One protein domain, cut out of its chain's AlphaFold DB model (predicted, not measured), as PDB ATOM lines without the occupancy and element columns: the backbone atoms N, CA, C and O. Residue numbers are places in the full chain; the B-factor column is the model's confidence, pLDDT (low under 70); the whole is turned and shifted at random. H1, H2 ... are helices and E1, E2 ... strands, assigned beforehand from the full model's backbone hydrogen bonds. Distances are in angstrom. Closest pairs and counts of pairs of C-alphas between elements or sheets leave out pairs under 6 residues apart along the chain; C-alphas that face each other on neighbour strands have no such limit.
ATOM      1  N   PHE A  19     -23.954  45.771  -5.774       92.81
ATOM      2  CA  PHE A  19     -23.689  46.523  -4.549       92.81
ATOM      3  C   PHE A  19     -24.935  46.530  -3.667       92.81
ATOM      4  O   PHE A  19     -26.048  46.724  -4.163       92.81
ATOM      5  N   LEU A  20     -24.739  46.303  -2.371       94.19
ATOM      6  CA  LEU A  20     -25.805  46.282  -1.380       94.19
ATOM      7  C   LEU A  20     -25.489  47.291  -0.284       94.19
ATOM      8  O   LEU A  20     -24.348  47.434   0.140       94.19
ATOM      9  N   CYS A  21     -26.522  48.005   0.144       93.75
ATOM     10  CA  CYS A  21     -26.420  49.001   1.198       93.75
ATOM     11  C   CYS A  21     -26.692  48.329   2.544       93.75
ATOM     12  O   CYS A  21     -27.722  47.673   2.701       93.75
ATOM     13  N   ALA A  22     -25.820  48.540   3.526       89.00
ATOM     14  CA  ALA A  22     -26.016  48.064   4.895       89.00
ATOM     15  C   ALA A  22     -27.049  48.905   5.675       89.00
ATOM     16  O   ALA A  22     -27.477  48.522   6.764       89.00
ATOM     17  N   GLY A  23     -27.459  50.057   5.133       89.81
ATOM     18  CA  GLY A  23     -28.471  50.913   5.740       89.81
ATOM     19  C   GLY A  23     -28.874  52.113   4.886       89.81
ATOM     20  O   GLY A  23     -28.414  52.301   3.758       89.81
ATOM     21  N   GLU A  24     -29.744  52.948   5.458       91.19
ATOM     22  CA  GLU A  24     -30.380  54.082   4.775       91.19
ATOM     23  C   GLU A  24     -29.387  55.128   4.260       91.19
ATOM     24  O   GLU A  24     -29.586  55.678   3.182       91.19
ATOM     25  N   TRP A  25     -28.303  55.380   4.999       91.88
ATOM     26  CA  TRP A  25     -27.309  56.377   4.603       91.88
ATOM     27  C   TRP A  25     -26.581  55.989   3.309       91.88
ATOM     28  O   TRP A  25     -26.453  56.814   2.406       91.88
ATOM     29  N   GLU A  26     -26.147  54.730   3.185       92.31
ATOM     30  CA  GLU A  26     -25.493  54.236   1.965       92.31
ATOM     31  C   GLU A  26     -26.474  54.197   0.793       92.31
ATOM     32  O   GLU A  26     -26.128  54.624  -0.308       92.31
ATOM     33  N   ARG A  27     -27.719  53.769   1.047       92.69
ATOM     34  CA  ARG A  27     -28.810  53.838   0.064       92.69
ATOM     35  C   ARG A  27     -28.939  55.255  -0.488       92.69
ATOM     36  O   ARG A  27     -28.928  55.439  -1.702       92.69
ATOM     37  N   ASP A  28     -29.062  56.245   0.391       91.44
ATOM     38  CA  ASP A  28     -29.250  57.642  -0.010       91.44
ATOM     39  C   ASP A  28     -28.052  58.184  -0.778       91.44
ATOM     40  O   ASP A  28     -28.226  58.925  -1.746       91.44
ATOM     41  N   TRP A  29     -26.843  57.784  -0.391       90.12
ATOM     42  CA  TRP A  29     -25.629  58.141  -1.112       90.12
ATOM     43  C   TRP A  29     -25.613  57.571  -2.541       90.12
ATOM     44  O   TRP A  29     -25.355  58.318  -3.488       90.12
ATOM     45  N   PHE A  30     -25.974  56.297  -2.734       89.81
ATOM     46  CA  PHE A  30     -26.094  55.703  -4.072       89.81
ATOM     47  C   PHE A  30     -27.178  56.387  -4.913       89.81
ATOM     48  O   PHE A  30     -26.951  56.694  -6.083       89.81
ATOM     49  N   VAL A  31     -28.338  56.687  -4.322       90.12
ATOM     50  CA  VAL A  31     -29.413  57.427  -5.002       90.12
ATOM     51  C   VAL A  31     -28.948  58.826  -5.415       90.12
ATOM     52  O   VAL A  31     -29.245  59.265  -6.523       90.12
ATOM     53  N   GLN A  32     -28.182  59.525  -4.576       88.25
ATOM     54  CA  GLN A  32     -27.615  60.839  -4.907       88.25
ATOM     55  C   GLN A  32     -26.577  60.776  -6.033       88.25
ATOM     56  O   GLN A  32     -26.425  61.746  -6.774       88.25
ATOM     57  N   MET A  33     -25.885  59.647  -6.191       87.06
ATOM     58  CA  MET A  33     -24.953  59.422  -7.298       87.06
ATOM     59  C   MET A  33     -25.661  59.218  -8.645       87.06
ATOM     60  O   MET A  33     -25.017  59.328  -9.689       87.06
ATOM     61  N   ASN A  34     -26.972  58.944  -8.637       86.19
ATOM     62  CA  ASN A  34     -27.736  58.640  -9.835       86.19
ATOM     63  C   ASN A  34     -27.595  59.723 -10.917       86.19
ATOM     64  O   ASN A  34     -28.157  60.815 -10.819       86.19
ATOM     65  N   ASN A  35     -26.905  59.374 -11.998       81.38
ATOM     66  CA  ASN A  35     -26.725  60.220 -13.174       81.38
ATOM     67  C   ASN A  35     -27.274  59.551 -14.452       81.38
ATOM     68  O   ASN A  35     -26.954  59.972 -15.564       81.38
ATOM     69  N   THR A  36     -28.134  58.536 -14.300       80.06
ATOM     70  CA  THR A  36     -28.747  57.785 -15.414       80.06
ATOM     71  C   THR A  36     -29.702  58.623 -16.271       80.06
ATOM     72  O   THR A  36     -30.112  58.187 -17.345       80.06
ATOM     73  N   GLY A  37     -30.042  59.837 -15.824       78.00
ATOM     74  CA  GLY A  37     -30.938  60.761 -16.522       78.00
ATOM     75  C   GLY A  37     -32.422  60.562 -16.203       78.00
ATOM     76  O   GLY A  37     -33.264  61.152 -16.877       78.00
ATOM     77  N   GLY A  38     -32.753  59.758 -15.190       85.25
ATOM     78  CA  GLY A  38     -34.127  59.501 -14.764       85.25
ATOM     79  C   GLY A  38     -34.220  59.076 -13.303       85.25
ATOM     80  O   GLY A  38     -33.209  58.967 -12.610       85.25
ATOM     81  N   ALA A  39     -35.447  58.870 -12.833       89.94
ATOM     82  CA  ALA A  39     -35.704  58.350 -11.498       89.94
ATOM     83  C   ALA A  39     -35.236  56.891 -11.358       89.94
ATOM     84  O   ALA A  39     -35.152  56.163 -12.349       89.94
ATOM     85  N   VAL A  40     -34.938  56.475 -10.128       90.44
ATOM     86  CA  VAL A  40     -34.544  55.100  -9.789       90.44
ATOM     87  C   VAL A  40     -35.460  54.517  -8.723       90.44
ATOM     88  O   VAL A  40     -35.975  55.228  -7.864       90.44
ATOM     89  N   ASP A  41     -35.638  53.203  -8.760       93.12
ATOM     90  CA  ASP A  41     -36.338  52.466  -7.714       93.12
ATOM     91  C   ASP A  41     -35.355  52.013  -6.626       93.12
ATOM     92  O   ASP A  41     -34.209  51.660  -6.915       93.12
ATOM     93  N   VAL A  42     -35.825  51.957  -5.380       93.94
ATOM     94  CA  VAL A  42     -35.096  51.361  -4.255       93.94
ATOM     95  C   VAL A  42     -35.715  50.011  -3.929       93.94
ATOM     96  O   VAL A  42     -36.907  49.909  -3.625       93.94
ATOM     97  N   TRP A  43     -34.874  48.982  -3.946       95.50
ATOM     98  CA  TRP A  43     -35.248  47.611  -3.634       95.50
ATOM     99  C   TRP A  43     -34.566  47.166  -2.350       95.50
ATOM    100  O   TRP A  43     -33.354  47.300  -2.201       95.50
ATOM    101  N   GLU A  44     -35.347  46.604  -1.440       95.44
ATOM    102  CA  GLU A  44     -34.828  45.865  -0.302       95.44
ATOM    103  C   GLU A  44     -34.538  44.422  -0.722       95.44
ATOM    104  O   GLU A  44     -35.299  43.814  -1.486       95.44
ATOM    105  N   VAL A  45     -33.435  43.875  -0.215       95.38
ATOM    106  CA  VAL A  45     -33.020  42.499  -0.476       95.38
ATOM    107  C   VAL A  45     -33.099  41.685   0.806       95.38
ATOM    108  O   VAL A  45     -32.514  42.046   1.823       95.38
ATOM    109  N   HIS A  46     -33.797  40.556   0.747       94.62
ATOM    110  CA  HIS A  46     -33.972  39.647   1.873       94.62
ATOM    111  C   HIS A  46     -33.119  38.385   1.732       94.62
ATOM    112  O   HIS A  46     -32.922  37.874   0.631       94.62
ATOM    113  N   GLY A  47     -32.693  37.815   2.863       93.00
ATOM    114  CA  GLY A  47     -32.018  36.514   2.898       93.00
ATOM    115  C   GLY A  47     -30.641  36.513   2.231       93.00
ATOM    116  O   GLY A  47     -30.295  35.537   1.565       93.00
ATOM    117  N   ILE A  48     -29.916  37.626   2.349       92.00
ATOM    118  CA  ILE A  48     -28.475  37.711   2.104       92.00
ATOM    119  C   ILE A  48     -27.845  38.101   3.432       92.00
ATOM    120  O   ILE A  48     -28.246  39.107   4.023       92.00
ATOM    121  N   ASP A  49     -26.894  37.298   3.887       91.19
ATOM    122  CA  ASP A  49     -26.188  37.553   5.131       91.19
ATOM    123  C   ASP A  49     -24.942  38.403   4.857       91.19
ATOM    124  O   ASP A  49     -24.382  38.398   3.761       91.19
ATOM    125  N   ALA A  50     -24.485  39.162   5.857       89.12
ATOM    126  CA  ALA A  50     -23.313  40.030   5.702       89.12
ATOM    127  C   ALA A  50     -22.034  39.247   5.343       89.12
ATOM    128  O   ALA A  50     -21.130  39.798   4.724       89.12
ATOM    129  N   GLU A  51     -21.968  37.963   5.707       92.75
ATOM    130  CA  GLU A  51     -20.867  37.055   5.363       92.75
ATOM    131  C   GLU A  51     -20.825  36.660   3.879       92.75
ATOM    132  O   GLU A  51     -19.767  36.274   3.385       92.75
ATOM    133  N   ASP A  52     -21.940  36.804   3.156       93.88
ATOM    134  CA  ASP A  52     -22.016  36.555   1.712       93.88
ATOM    135  C   ASP A  52     -21.515  37.753   0.883       93.88
ATOM    136  O   ASP A  52     -21.434  37.682  -0.349       93.88
ATOM    137  N   LEU A  53     -21.227  38.881   1.541       94.88
ATOM    138  CA  LEU A  53     -20.788  40.107   0.896       94.88
ATOM    139  C   LEU A  53     -19.272  40.147   0.756       94.88
ATOM    140  O   LEU A  53     -18.516  39.781   1.654       94.88
ATOM    141  N   VAL A  54     -18.829  40.677  -0.376       96.38
ATOM    142  CA  VAL A  54     -17.421  40.930  -0.662       96.38
ATOM    143  C   VAL A  54     -17.194  42.433  -0.662       96.38
ATOM    144  O   VAL A  54     -17.950  43.180  -1.283       96.38
ATOM    145  N   GLU A  55     -16.151  42.882   0.027       95.31
ATOM    146  CA  GLU A  55     -15.707  44.273  -0.039       95.31
ATOM    147  C   GLU A  55     -15.008  44.524  -1.385       95.31
ATOM    148  O   GLU A  55     -14.108  43.780  -1.792       95.31
ATOM    149  N   SER A  56     -15.446  45.550  -2.108       92.06
ATOM    150  CA  SER A  56     -14.820  45.985  -3.353       92.06
ATOM    151  C   SER A  56     -13.555  46.811  -3.075       92.06
ATOM    152  O   SER A  56     -13.388  47.338  -1.974       92.06
ATOM    153  N   PRO A  57     -12.661  46.994  -4.064       91.75
ATOM    154  CA  PRO A  57     -11.497  47.877  -3.924       91.75
ATOM    155  C   PRO A  57     -11.842  49.324  -3.535       91.75
ATOM    156  O   PRO A  57     -10.995  50.040  -3.007       91.75
ATOM    157  N   GLU A  58     -13.075  49.752  -3.802       88.06
ATOM    158  CA  GLU A  58     -13.609  51.077  -3.488       88.06
ATOM    159  C   GLU A  58     -14.157  51.183  -2.049       88.06
ATOM    160  O   GLU A  58     -14.551  52.271  -1.632       88.06
ATOM    161  N   GLY A  59     -14.161  50.085  -1.281       90.44
ATOM    162  CA  GLY A  59     -14.639  50.039   0.107       90.44
ATOM    163  C   GLY A  59     -16.151  49.846   0.249       90.44
ATOM    164  O   GLY A  59     -16.715  50.170   1.293       90.44
ATOM    165  N   HIS A  60     -16.825  49.348  -0.793       90.88
ATOM    166  CA  HIS A  60     -18.264  49.075  -0.783       90.88
ATOM    167  C   HIS A  60     -18.546  47.577  -0.877       90.88
ATOM    168  O   HIS A  60     -17.852  46.842  -1.578       90.88
ATOM    169  N   TYR A  61     -19.601  47.117  -0.212       94.44
ATOM    170  CA  TYR A  61     -19.964  45.705  -0.212       94.44
ATOM    171  C   TYR A  61     -20.855  45.347  -1.399       94.44
ATOM    172  O   TYR A  61     -21.836  46.031  -1.703       94.44
ATOM    173  N   TYR A  62     -20.539  44.236  -2.057       94.81
ATOM    174  CA  TYR A  62     -21.358  43.681  -3.124       94.81
ATOM    175  C   TYR A  62     -21.571  42.183  -2.942       94.81
ATOM    176  O   TYR A  62     -20.728  41.467  -2.405       94.81
ATOM    177  N   PHE A  63     -22.711  41.702  -3.426       95.62
ATOM    178  CA  PHE A  63     -22.994  40.281  -3.537       95.62
ATOM    179  C   PHE A  63     -22.484  39.766  -4.897       95.62
ATOM    180  O   PHE A  63     -22.982  40.232  -5.933       95.62
ATOM    181  N   PRO A  64     -21.520  38.825  -4.943       94.38
ATOM    182  CA  PRO A  64     -20.906  38.329  -6.178       94.38
ATOM    183  C   PRO A  64     -21.778  37.259  -6.861       94.38
ATOM    184  O   PRO A  64     -21.347  36.133  -7.115       94.38
ATOM    185  N   GLY A  65     -23.042  37.584  -7.136       91.19
ATOM    186  CA  GLY A  65     -23.999  36.631  -7.684       91.19
ATOM    187  C   GLY A  65     -25.304  37.262  -8.153       91.19
ATOM    188  O   GLY A  65     -25.487  38.477  -8.145       91.19
ATOM    189  N   VAL A  66     -26.230  36.402  -8.578       91.56
ATOM    190  CA  VAL A  66     -27.571  36.811  -9.005       91.56
ATOM    191  C   VAL A  66     -28.516  36.752  -7.815       91.56
ATOM    192  O   VAL A  66     -28.661  35.704  -7.189       91.56
ATOM    193  N   ILE A  67     -29.198  37.862  -7.539       93.69
ATOM    194  CA  ILE A  67     -30.221  37.943  -6.497       93.69
ATOM    195  C   ILE A  67     -31.570  37.523  -7.106       93.69
ATOM    196  O   ILE A  67     -32.044  38.172  -8.042       93.69
ATOM    197  N   PRO A  68     -32.214  36.442  -6.625       94.19
ATOM    198  CA  PRO A  68     -33.524  36.034  -7.120       94.19
ATOM    199  C   PRO A  68     -34.584  37.112  -6.873       94.19
ATOM    200  O   PRO A  68     -34.668  37.648  -5.772       94.19
ATOM    201  N   ALA A  69     -35.477  37.348  -7.838       94.94
ATOM    202  CA  ALA A  69     -36.559  38.331  -7.697       94.94
ATOM    203  C   ALA A  69     -37.481  38.064  -6.489       94.94
ATOM    204  O   ALA A  69     -38.009  38.996  -5.900       94.94
ATOM    205  N   ALA A  70     -37.626  36.800  -6.073       96.81
ATOM    206  CA  ALA A  70     -38.376  36.427  -4.871       96.81
ATOM    207  C   ALA A  70     -37.757  36.952  -3.560       96.81
ATOM    208  O   ALA A  70     -38.419  36.937  -2.527       96.81
ATOM    209  N   ARG A  71     -36.492  37.388  -3.594       96.38
ATOM    210  CA  ARG A  71     -35.791  38.029  -2.476       96.38
ATOM    211  C   ARG A  71     -35.854  39.555  -2.533       96.38
ATOM    212  O   ARG A  71     -35.314  40.194  -1.639       96.38
ATOM    213  N   LEU A  72     -36.477  40.132  -3.560       96.50
ATOM    214  CA  LEU A  72     -36.580  41.574  -3.735       96.50
ATOM    215  C   LEU A  72     -37.951  42.072  -3.284       96.50
ATOM    216  O   LEU A  72     -38.984  41.518  -3.667       96.50
ATOM    217  N   ARG A  73     -37.957  43.169  -2.531       96.88
ATOM    218  CA  ARG A  73     -39.157  43.936  -2.201       96.88
ATOM    219  C   ARG A  73     -38.966  45.374  -2.660       96.88
ATOM    220  O   ARG A  73     -37.962  45.999  -2.339       96.88
ATOM    221  N   LEU A  74     -39.915  45.892  -3.439       96.81
ATOM    222  CA  LEU A  74     -39.898  47.301  -3.824       96.81
ATOM    223  C   LEU A  74     -40.208  48.146  -2.587       96.81
ATOM    224  O   LEU A  74     -41.313  48.051  -2.056       96.81
ATOM    225  N   GLU A  75     -39.243  48.951  -2.160       95.56
ATOM    226  CA  GLU A  75     -39.368  49.810  -0.981       95.56
ATOM    227  C   GLU A  75     -39.798  51.222  -1.389       95.56
ATOM    228  O   GLU A  75     -40.738  51.783  -0.829       95.56
ATOM    229  N   GLN A  76     -39.158  51.790  -2.418       95.56
ATOM    230  CA  GLN A  76     -39.511  53.101  -2.971       95.56
ATOM    231  C   GLN A  76     -39.485  53.053  -4.493       95.56
ATOM    232  O   GLN A  76     -38.628  52.404  -5.088       95.56
ATOM    233  N   ARG A  77     -40.428  53.759  -5.114       95.31
ATOM    234  CA  ARG A  77     -40.570  53.835  -6.568       95.31
ATOM    235  C   ARG A  77     -40.289  55.247  -7.060       95.31
ATOM    236  O   ARG A  77     -40.696  56.198  -6.395       95.31
ATOM    237  N   ASP A  78     -39.683  55.351  -8.241       93.25
ATOM    238  CA  ASP A  78     -39.495  56.609  -8.970       93.25
ATOM    239  C   ASP A  78     -38.817  57.697  -8.113       93.25
ATOM    240  O   ASP A  78     -39.207  58.868  -8.132       93.25
ATOM    241  N   VAL A  79     -37.773  57.327  -7.366       91.69
ATOM    242  CA  VAL A  79     -36.988  58.280  -6.577       91.69
ATOM    243  C   VAL A  79     -36.221  59.192  -7.539       91.69
ATOM    244  O   VAL A  79     -35.383  58.706  -8.308       91.69
ATOM    245  N   PRO A  80     -36.506  60.507  -7.555       87.81
ATOM    246  CA  PRO A  80     -35.893  61.407  -8.515       87.81
ATOM    247  C   PRO A  80     -34.391  61.551  -8.236       87.81
ATOM    248  O   PRO A  80     -33.972  61.494  -7.076       87.81
TER     249      PRO A  80
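This is residues 19 to 80 of the 84 residues of an uncharacterized protein of Rhodococcus aetherivorans (UniProt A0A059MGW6). This is an open frame: a ribbon of two antiparallel strands, E1 and E3, makes one side, helix H1 lies across from E1, and residues 46 to 63, ending in short strand E2, loop out and back at the far end. The 62 printed residues, under half in named elements, run H1, E1, E2, E3: mixed class. The whole is compact, radius of gyration of the C-alphas 12.1 A, spanning 32 by 29 by 19 A.

Find C-alpha 24 at (-30.380, 54.082, 4.775); H1 runs 14.3 A to residue 33. E1 is residues 40 to 45, 15.7 A; E2 is 61 to 63. E3, from residue 72, bends by 61 degrees at 75 and ends at C-alpha 79, (-36.988, 58.280, -6.577), after 17.0 A.

Look at antiparallel E1 and E3: N 44 and O 73, 2.8 A, are within hydrogen-bond range, like every O i to N i+4 pair of H1. The closest C-alphas of H1 and E1, Val 31 and Val 40, are 7.4 A apart. E2 pairs with no named strand; residues 54 to 55 pair antiparallel with its 61 to 62.

C-alphas 37 and 51, the farthest apart, stand 33.8 A apart. The printed part has no cut; link E1 to E2 is long; no printed residue is under pLDDT 70.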